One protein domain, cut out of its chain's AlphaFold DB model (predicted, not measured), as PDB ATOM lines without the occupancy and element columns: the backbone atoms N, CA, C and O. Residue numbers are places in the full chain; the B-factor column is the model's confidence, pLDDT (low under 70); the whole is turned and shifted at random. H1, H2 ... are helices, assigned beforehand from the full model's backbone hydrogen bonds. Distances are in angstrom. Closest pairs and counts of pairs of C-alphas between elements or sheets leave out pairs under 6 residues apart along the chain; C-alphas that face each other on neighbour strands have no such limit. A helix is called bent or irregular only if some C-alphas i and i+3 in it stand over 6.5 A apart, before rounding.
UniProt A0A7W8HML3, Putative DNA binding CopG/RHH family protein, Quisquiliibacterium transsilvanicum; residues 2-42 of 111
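Overview. This is residues 2 to 42 of the 111 residues of the protein "Putative DNA binding CopG/RHH family protein" of Quisquiliibacterium transsilvanicum (UniProt A0A7W8HML3). The printed part makes a wide, open, flat arch: helices H1 and H2 are its two legs, and the stretched link of residues 17 to 25 bridges them from the last end of H1 to the first end of H2. The space between the legs is empty. The printed part has 41 residues with two named helices, H1 then H2, and no named strand; the class is all helix. The whole is extended, with a radius of gyration of the C-alphas of 15.2 A, and the C-alphas span 38 by 26 by 12 A.

Along the chain. The printed part begins at Ala 2, C-alpha at (-43.742, 36.878, 18.921). H1 holds residues 6 to 16 and is 15.5 A long from C-alpha 6 at (-47.553, 45.806, 11.132) to C-alpha 16 at (-39.700, 39.988, -0.845). H2 holds residues 26 to 40 and is 20.7 A long, ending with C-alpha 40 at (-13.727, 41.895, 14.971).

Arrangement. H1 and H2 are apart, with no C-alpha of the one within 8 A of the other. Along H1 the z values fall from Pro 6 to Glu 16, and along H2 they rise from Lys 26 to Ala 40. The 9 residues between them are a short link. In H1 and H2 every O i to N i+4 pair is within hydrogen-bond range. Neither helix is bent.

Size, cuts and confidence. The two C-alphas farthest apart are those of Pro 6 and Lys 42, at 39.3 A. Residues 5 to 10, 13 to 18, 25 to 31 and 33 to 42 stand free. The printed part has no cut. The mean pLDDT of the printed part is 75.3; residues 21 to 22, residue 24 and residues 35 to 42 are under 70.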
ATOM      1  N   ALA A   2     -43.157  35.538  18.969       73.06
ATOM      2  CA  ALA A   2     -43.742  36.878  18.921       73.06
ATOM      3  C   ALA A   2     -44.447  37.087  17.572       73.06
ATOM      4  O   ALA A   2     -43.975  36.583  16.553       73.06
ATOM      5  N   ARG A   3     -45.602  37.760  17.580       79.12
ATOM      6  CA  ARG A   3     -46.292  38.148  16.346       79.12
ATOM      7  C   ARG A   3     -45.578  39.380  15.787       79.12
ATOM      8  O   ARG A   3     -45.381  40.303  16.580       79.12
ATOM      9  N   PRO A   4     -45.202  39.390  14.501       77.31
ATOM     10  CA  PRO A   4     -44.580  40.560  13.906       77.31
ATOM     11  C   PRO A   4     -45.573  41.720  13.925       77.31
ATOM     12  O   PRO A   4     -46.782  41.523  13.742       77.31
ATOM     13  N   ASP A   5     -45.069  42.911  14.222       86.56
ATOM     14  CA  ASP A   5     -45.886  44.116  14.188       86.56
ATOM     15  C   ASP A   5     -46.188  44.529  12.727       86.56
ATOM     16  O   ASP A   5     -45.565  44.019  11.788       86.56
ATOM     17  N   PRO A   6     -47.167  45.421  12.490       86.81
ATOM     18  CA  PRO A   6     -47.553  45.806  11.132       86.81
ATOM     19  C   PRO A   6     -46.414  46.408  10.296       86.81
ATOM     20  O   PRO A   6     -46.420  46.270   9.075       86.81
ATOM     21  N   PHE A   7     -45.443  47.058  10.937       85.38
ATOM     22  CA  PHE A   7     -44.297  47.674  10.277       85.38
ATOM     23  C   PHE A   7     -43.238  46.631   9.900       85.38
ATOM     24  O   PHE A   7     -42.681  46.682   8.804       85.38
ATOM     25  N   GLU A   8     -42.997  45.642  10.761       84.56
ATOM     26  CA  GLU A   8     -42.124  44.505  10.455       84.56
ATOM     27  C   GLU A   8     -42.636  43.711   9.247       84.56
ATOM     28  O   GLU A   8     -41.852  43.370   8.360       84.56
ATOM     29  N   VAL A   9     -43.950  43.465   9.176       87.19
ATOM     30  CA  VAL A   9     -44.580  42.786   8.030       87.19
ATOM     31  C   VAL A   9     -44.412  43.605   6.749       87.19
ATOM     32  O   VAL A   9     -43.984  43.065   5.734       87.19
ATOM     33  N   GLU A  10     -44.655  44.917   6.801       86.62
ATOM     34  CA  GLU A  10     -44.501  45.804   5.641       86.62
ATOM     35  C   GLU A  10     -43.061  45.816   5.095       86.62
ATOM     36  O   GLU A  10     -42.848  45.797   3.879       86.62
ATOM     37  N   ILE A  11     -42.057  45.802   5.980       85.81
ATOM     38  CA  ILE A  11     -40.644  45.721   5.585       85.81
ATOM     39  C   ILE A  11     -40.347  44.399   4.877       85.81
ATOM     40  O   ILE A  11     -39.663  44.401   3.846       85.81
ATOM     41  N   VAL A  12     -40.829  43.282   5.424       85.94
ATOM     42  CA  VAL A  12     -40.611  41.948   4.850       85.94
ATOM     43  C   VAL A  12     -41.270  41.852   3.478       85.94
ATOM     44  O   VAL A  12     -40.599  41.500   2.510       85.94
ATOM     45  N   ASP A  13     -42.523  42.283   3.357       87.12
ATOM     46  CA  ASP A  13     -43.260  42.277   2.094       87.12
ATOM     47  C   ASP A  13     -42.578  43.156   1.031       87.12
ATOM     48  O   ASP A  13     -42.477  42.787  -0.141       87.12
ATOM     49  N   ALA A  14     -42.061  44.329   1.417       84.12
ATOM     50  CA  ALA A  14     -41.325  45.211   0.514       84.12
ATOM     51  C   ALA A  14     -39.972  44.620   0.075       84.12
ATOM     52  O   ALA A  14     -39.544  44.853  -1.066       84.12
ATOM     53  N   TYR A  15     -39.306  43.869   0.957       82.69
ATOM     54  CA  TYR A  15     -38.070  43.146   0.662       82.69
ATOM     55  C   TYR A  15     -38.320  41.975  -0.294       82.69
ATOM     56  O   TYR A  15     -37.652  41.886  -1.326       82.69
ATOM     57  N   GLU A  16     -39.316  41.132  -0.009       83.19
ATOM     58  CA  GLU A  16     -39.700  39.988  -0.845       83.19
ATOM     59  C   GLU A  16     -40.212  40.425  -2.222       83.19
ATOM     60  O   GLU A  16     -39.870  39.822  -3.239       83.19
ATOM     61  N   ALA A  17     -40.949  41.537  -2.288       85.88
ATOM     62  CA  ALA A  17     -41.393  42.137  -3.543       85.88
ATOM     63  C   ALA A  17     -40.271  42.852  -4.327       85.88
ATOM     64  O   ALA A  17     -40.541  43.432  -5.382       85.88
ATOM     65  N   GLY A  18     -39.030  42.875  -3.821       77.38
ATOM     66  CA  GLY A  18     -37.874  43.478  -4.494       77.38
ATOM     67  C   GLY A  18     -37.964  44.998  -4.675       77.38
ATOM     68  O   GLY A  18     -37.264  45.568  -5.513       77.38
ATOM     69  N   LYS A  19     -38.834  45.675  -3.914       81.00
ATOM     70  CA  LYS A  19     -39.065  47.129  -4.014       81.00
ATOM     71  C   LYS A  19     -37.955  47.941  -3.347       81.00
ATOM     72  O   LYS A  19     -37.769  49.116  -3.665       81.00
ATOM     73  N   LEU A  20     -37.212  47.319  -2.433       78.81
ATOM     74  CA  LEU A  20     -36.111  47.947  -1.717       78.81
ATOM     75  C   LEU A  20     -34.871  48.034  -2.614       78.81
ATOM     76  O   LEU A  20     -34.285  47.029  -3.012       78.81
ATOM     77  N   LYS A  21     -34.443  49.261  -2.917       69.56
ATOM     78  CA  LYS A  21     -33.189  49.524  -3.628       69.56
ATOM     79  C   LYS A  21     -32.082  49.783  -2.617       69.56
ATOM     80  O   LYS A  21     -32.225  50.631  -1.740       69.56
ATOM     81  N   SER A  22     -30.968  49.067  -2.753       67.25
ATOM     82  CA  SER A  22     -29.795  49.314  -1.917       67.25
ATOM     83  C   SER A  22     -29.251  50.714  -2.199       67.25
ATOM     84  O   SER A  22     -28.843  51.014  -3.318       67.25
ATOM     85  N   VAL A  23     -29.258  51.571  -1.179       70.06
ATOM     86  CA  VAL A  23     -28.652  52.911  -1.232       70.06
ATOM     87  C   VAL A  23     -27.131  52.868  -1.055       70.06
ATOM     88  O   VAL A  23     -26.452  53.866  -1.277       70.06
ATOM     89  N   ALA A  24     -26.584  51.717  -0.654       62.22
ATOM     90  CA  ALA A  24     -25.161  51.552  -0.411       62.22
ATOM     91  C   ALA A  24     -24.435  51.198  -1.713       62.22
ATOM     92  O   ALA A  24     -24.740  50.202  -2.372       62.22
ATOM     93  N   SER A  25     -23.432  51.998  -2.076       77.31
ATOM     94  CA  SER A  25     -22.522  51.635  -3.162       77.31
ATOM     95  C   SER A  25     -21.735  50.370  -2.783       77.31
ATOM     96  O   SER A  25     -21.500  50.104  -1.601       77.31
ATOM     97  N   LYS A  26     -21.283  49.580  -3.770       72.81
ATOM     98  CA  LYS A  26     -20.405  48.419  -3.505       72.81
ATOM     99  C   LYS A  26     -19.183  48.810  -2.662       72.81
ATOM    100  O   LYS A  26     -18.826  48.082  -1.745       72.81
ATOM    101  N   ALA A  27     -18.617  49.992  -2.913       72.62
ATOM    102  CA  ALA A  27     -17.493  50.532  -2.151       72.62
ATOM    103  C   ALA A  27     -17.855  50.838  -0.685       72.62
ATOM    104  O   ALA A  27     -17.069  50.541   0.212       72.62
ATOM    105  N   GLU A  28     -19.050  51.376  -0.425       70.19
ATOM    106  CA  GLU A  28     -19.555  51.627   0.933       70.19
ATOM    107  C   GLU A  28     -19.744  50.307   1.695       70.19
ATOM    108  O   GLU A  28     -19.296  50.165   2.831       70.19
ATOM    109  N   LEU A  29     -20.343  49.300   1.046       74.00
ATOM    110  CA  LEU A  29     -20.518  47.963   1.623       74.00
ATOM    111  C   LEU A  29     -19.182  47.299   1.944       74.00
ATOM    112  O   LEU A  29     -19.038  46.705   3.011       74.00
ATOM    113  N   ASP A  30     -18.210  47.392   1.045       74.88
ATOM    114  CA  ASP A  30     -16.889  46.807   1.255       74.88
ATOM    115  C   ASP A  30     -16.118  47.547   2.351       74.88
ATOM    116  O   ASP A  30     -15.471  46.901   3.176       74.88
ATOM    117  N   ARG A  31     -16.268  48.874   2.456       75.44
ATOM    118  CA  ARG A  31     -15.708  49.677   3.551       75.44
ATOM    119  C   ARG A  31     -16.323  49.312   4.898       75.44
ATOM    120  O   ARG A  31     -15.588  49.109   5.861       75.44
ATOM    121  N   LEU A  32     -17.647  49.182   4.969       74.56
ATOM    122  CA  LEU A  32     -18.358  48.780   6.185       74.56
ATOM    123  C   LEU A  32     -17.995  47.348   6.597       74.56
ATOM    124  O   LEU A  32     -17.723  47.093   7.769       74.56
ATOM    125  N   LYS A  33     -17.898  46.421   5.637       71.94
ATOM    126  CA  LYS A  33     -17.420  45.051   5.882       71.94
ATOM    127  C   LYS A  33     -15.966  45.029   6.347       71.94
ATOM    128  O   LYS A  33     -15.644  44.267   7.254       71.94
ATOM    129  N   ALA A  34     -15.092  45.834   5.748       70.31
ATOM    130  CA  ALA A  34     -13.688  45.931   6.135       70.31
ATOM    131  C   ALA A  34     -13.533  46.518   7.542       70.31
ATOM    132  O   ALA A  34     -12.789  45.959   8.343       70.31
ATOM    133  N   ALA A  35     -14.283  47.571   7.872       64.88
ATOM    134  CA  ALA A  35     -14.319  48.152   9.210       64.88
ATOM    135  C   ALA A  35     -14.807  47.129  10.245       64.88
ATOM    136  O   ALA A  35     -14.119  46.897  11.235       64.88
ATOM    137  N   ALA A  36     -15.917  46.434   9.967       65.75
ATOM    138  CA  ALA A  36     -16.441  45.387  10.840       65.75
ATOM    139  C   ALA A  36     -15.425  44.251  11.053       65.75
ATOM    140  O   ALA A  36     -15.193  43.833  12.186       65.75
ATOM    141  N   ARG A  37     -14.765  43.786   9.981       62.72
ATOM    142  CA  ARG A  37     -13.721  42.750  10.047       62.72
ATOM    143  C   ARG A  37     -12.500  43.209  10.838       62.72
ATOM    144  O   ARG A  37     -12.022  42.447  11.670       62.72
ATOM    145  N   ALA A  38     -12.027  44.434  10.617       61.88
ATOM    146  CA  ALA A  38     -10.889  44.995  11.336       61.88
ATOM    147  C   ALA A  38     -11.178  45.131  12.839       61.88
ATOM    148  O   ALA A  38     -10.329  44.793  13.657       61.88
ATOM    149  N   THR A  39     -12.394  45.537  13.215       62.03
ATOM    150  CA  THR A  39     -12.810  45.624  14.625       62.03
ATOM    151  C   THR A  39     -13.107  44.268  15.271       62.03
ATOM    152  O   THR A  39     -13.088  44.156  16.492       62.03
ATOM    153  N   ALA A  40     -13.385  43.230  14.476       58.75
ATOM    154  CA  ALA A  40     -13.727  41.895  14.971       58.75
ATOM    155  C   ALA A  40     -12.503  41.002  15.243       58.75
ATOM    156  O   ALA A  40     -12.656  39.900  15.782       58.75
ATOM    157  N   LEU A  41     -11.296  41.441  14.874       65.56
ATOM    158  CA  LEU A  41     -10.072  40.678  15.098       65.56
ATOM    159  C   LEU A  41      -9.700  40.699  16.585       65.56
ATOM    160  O   LEU A  41      -9.148  41.663  17.103       65.56
ATOM    161  N   LYS A  42      -9.995  39.593  17.274       65.94
ATOM    162  CA  LYS A  42      -9.489  39.290  18.619       65.94
ATOM    163  C   LYS A  42      -8.022  38.857  18.498       65.94
ATOM    164  O   LYS A  42      -7.729  37.666  18.434       65.94
TER     165      LYS A  42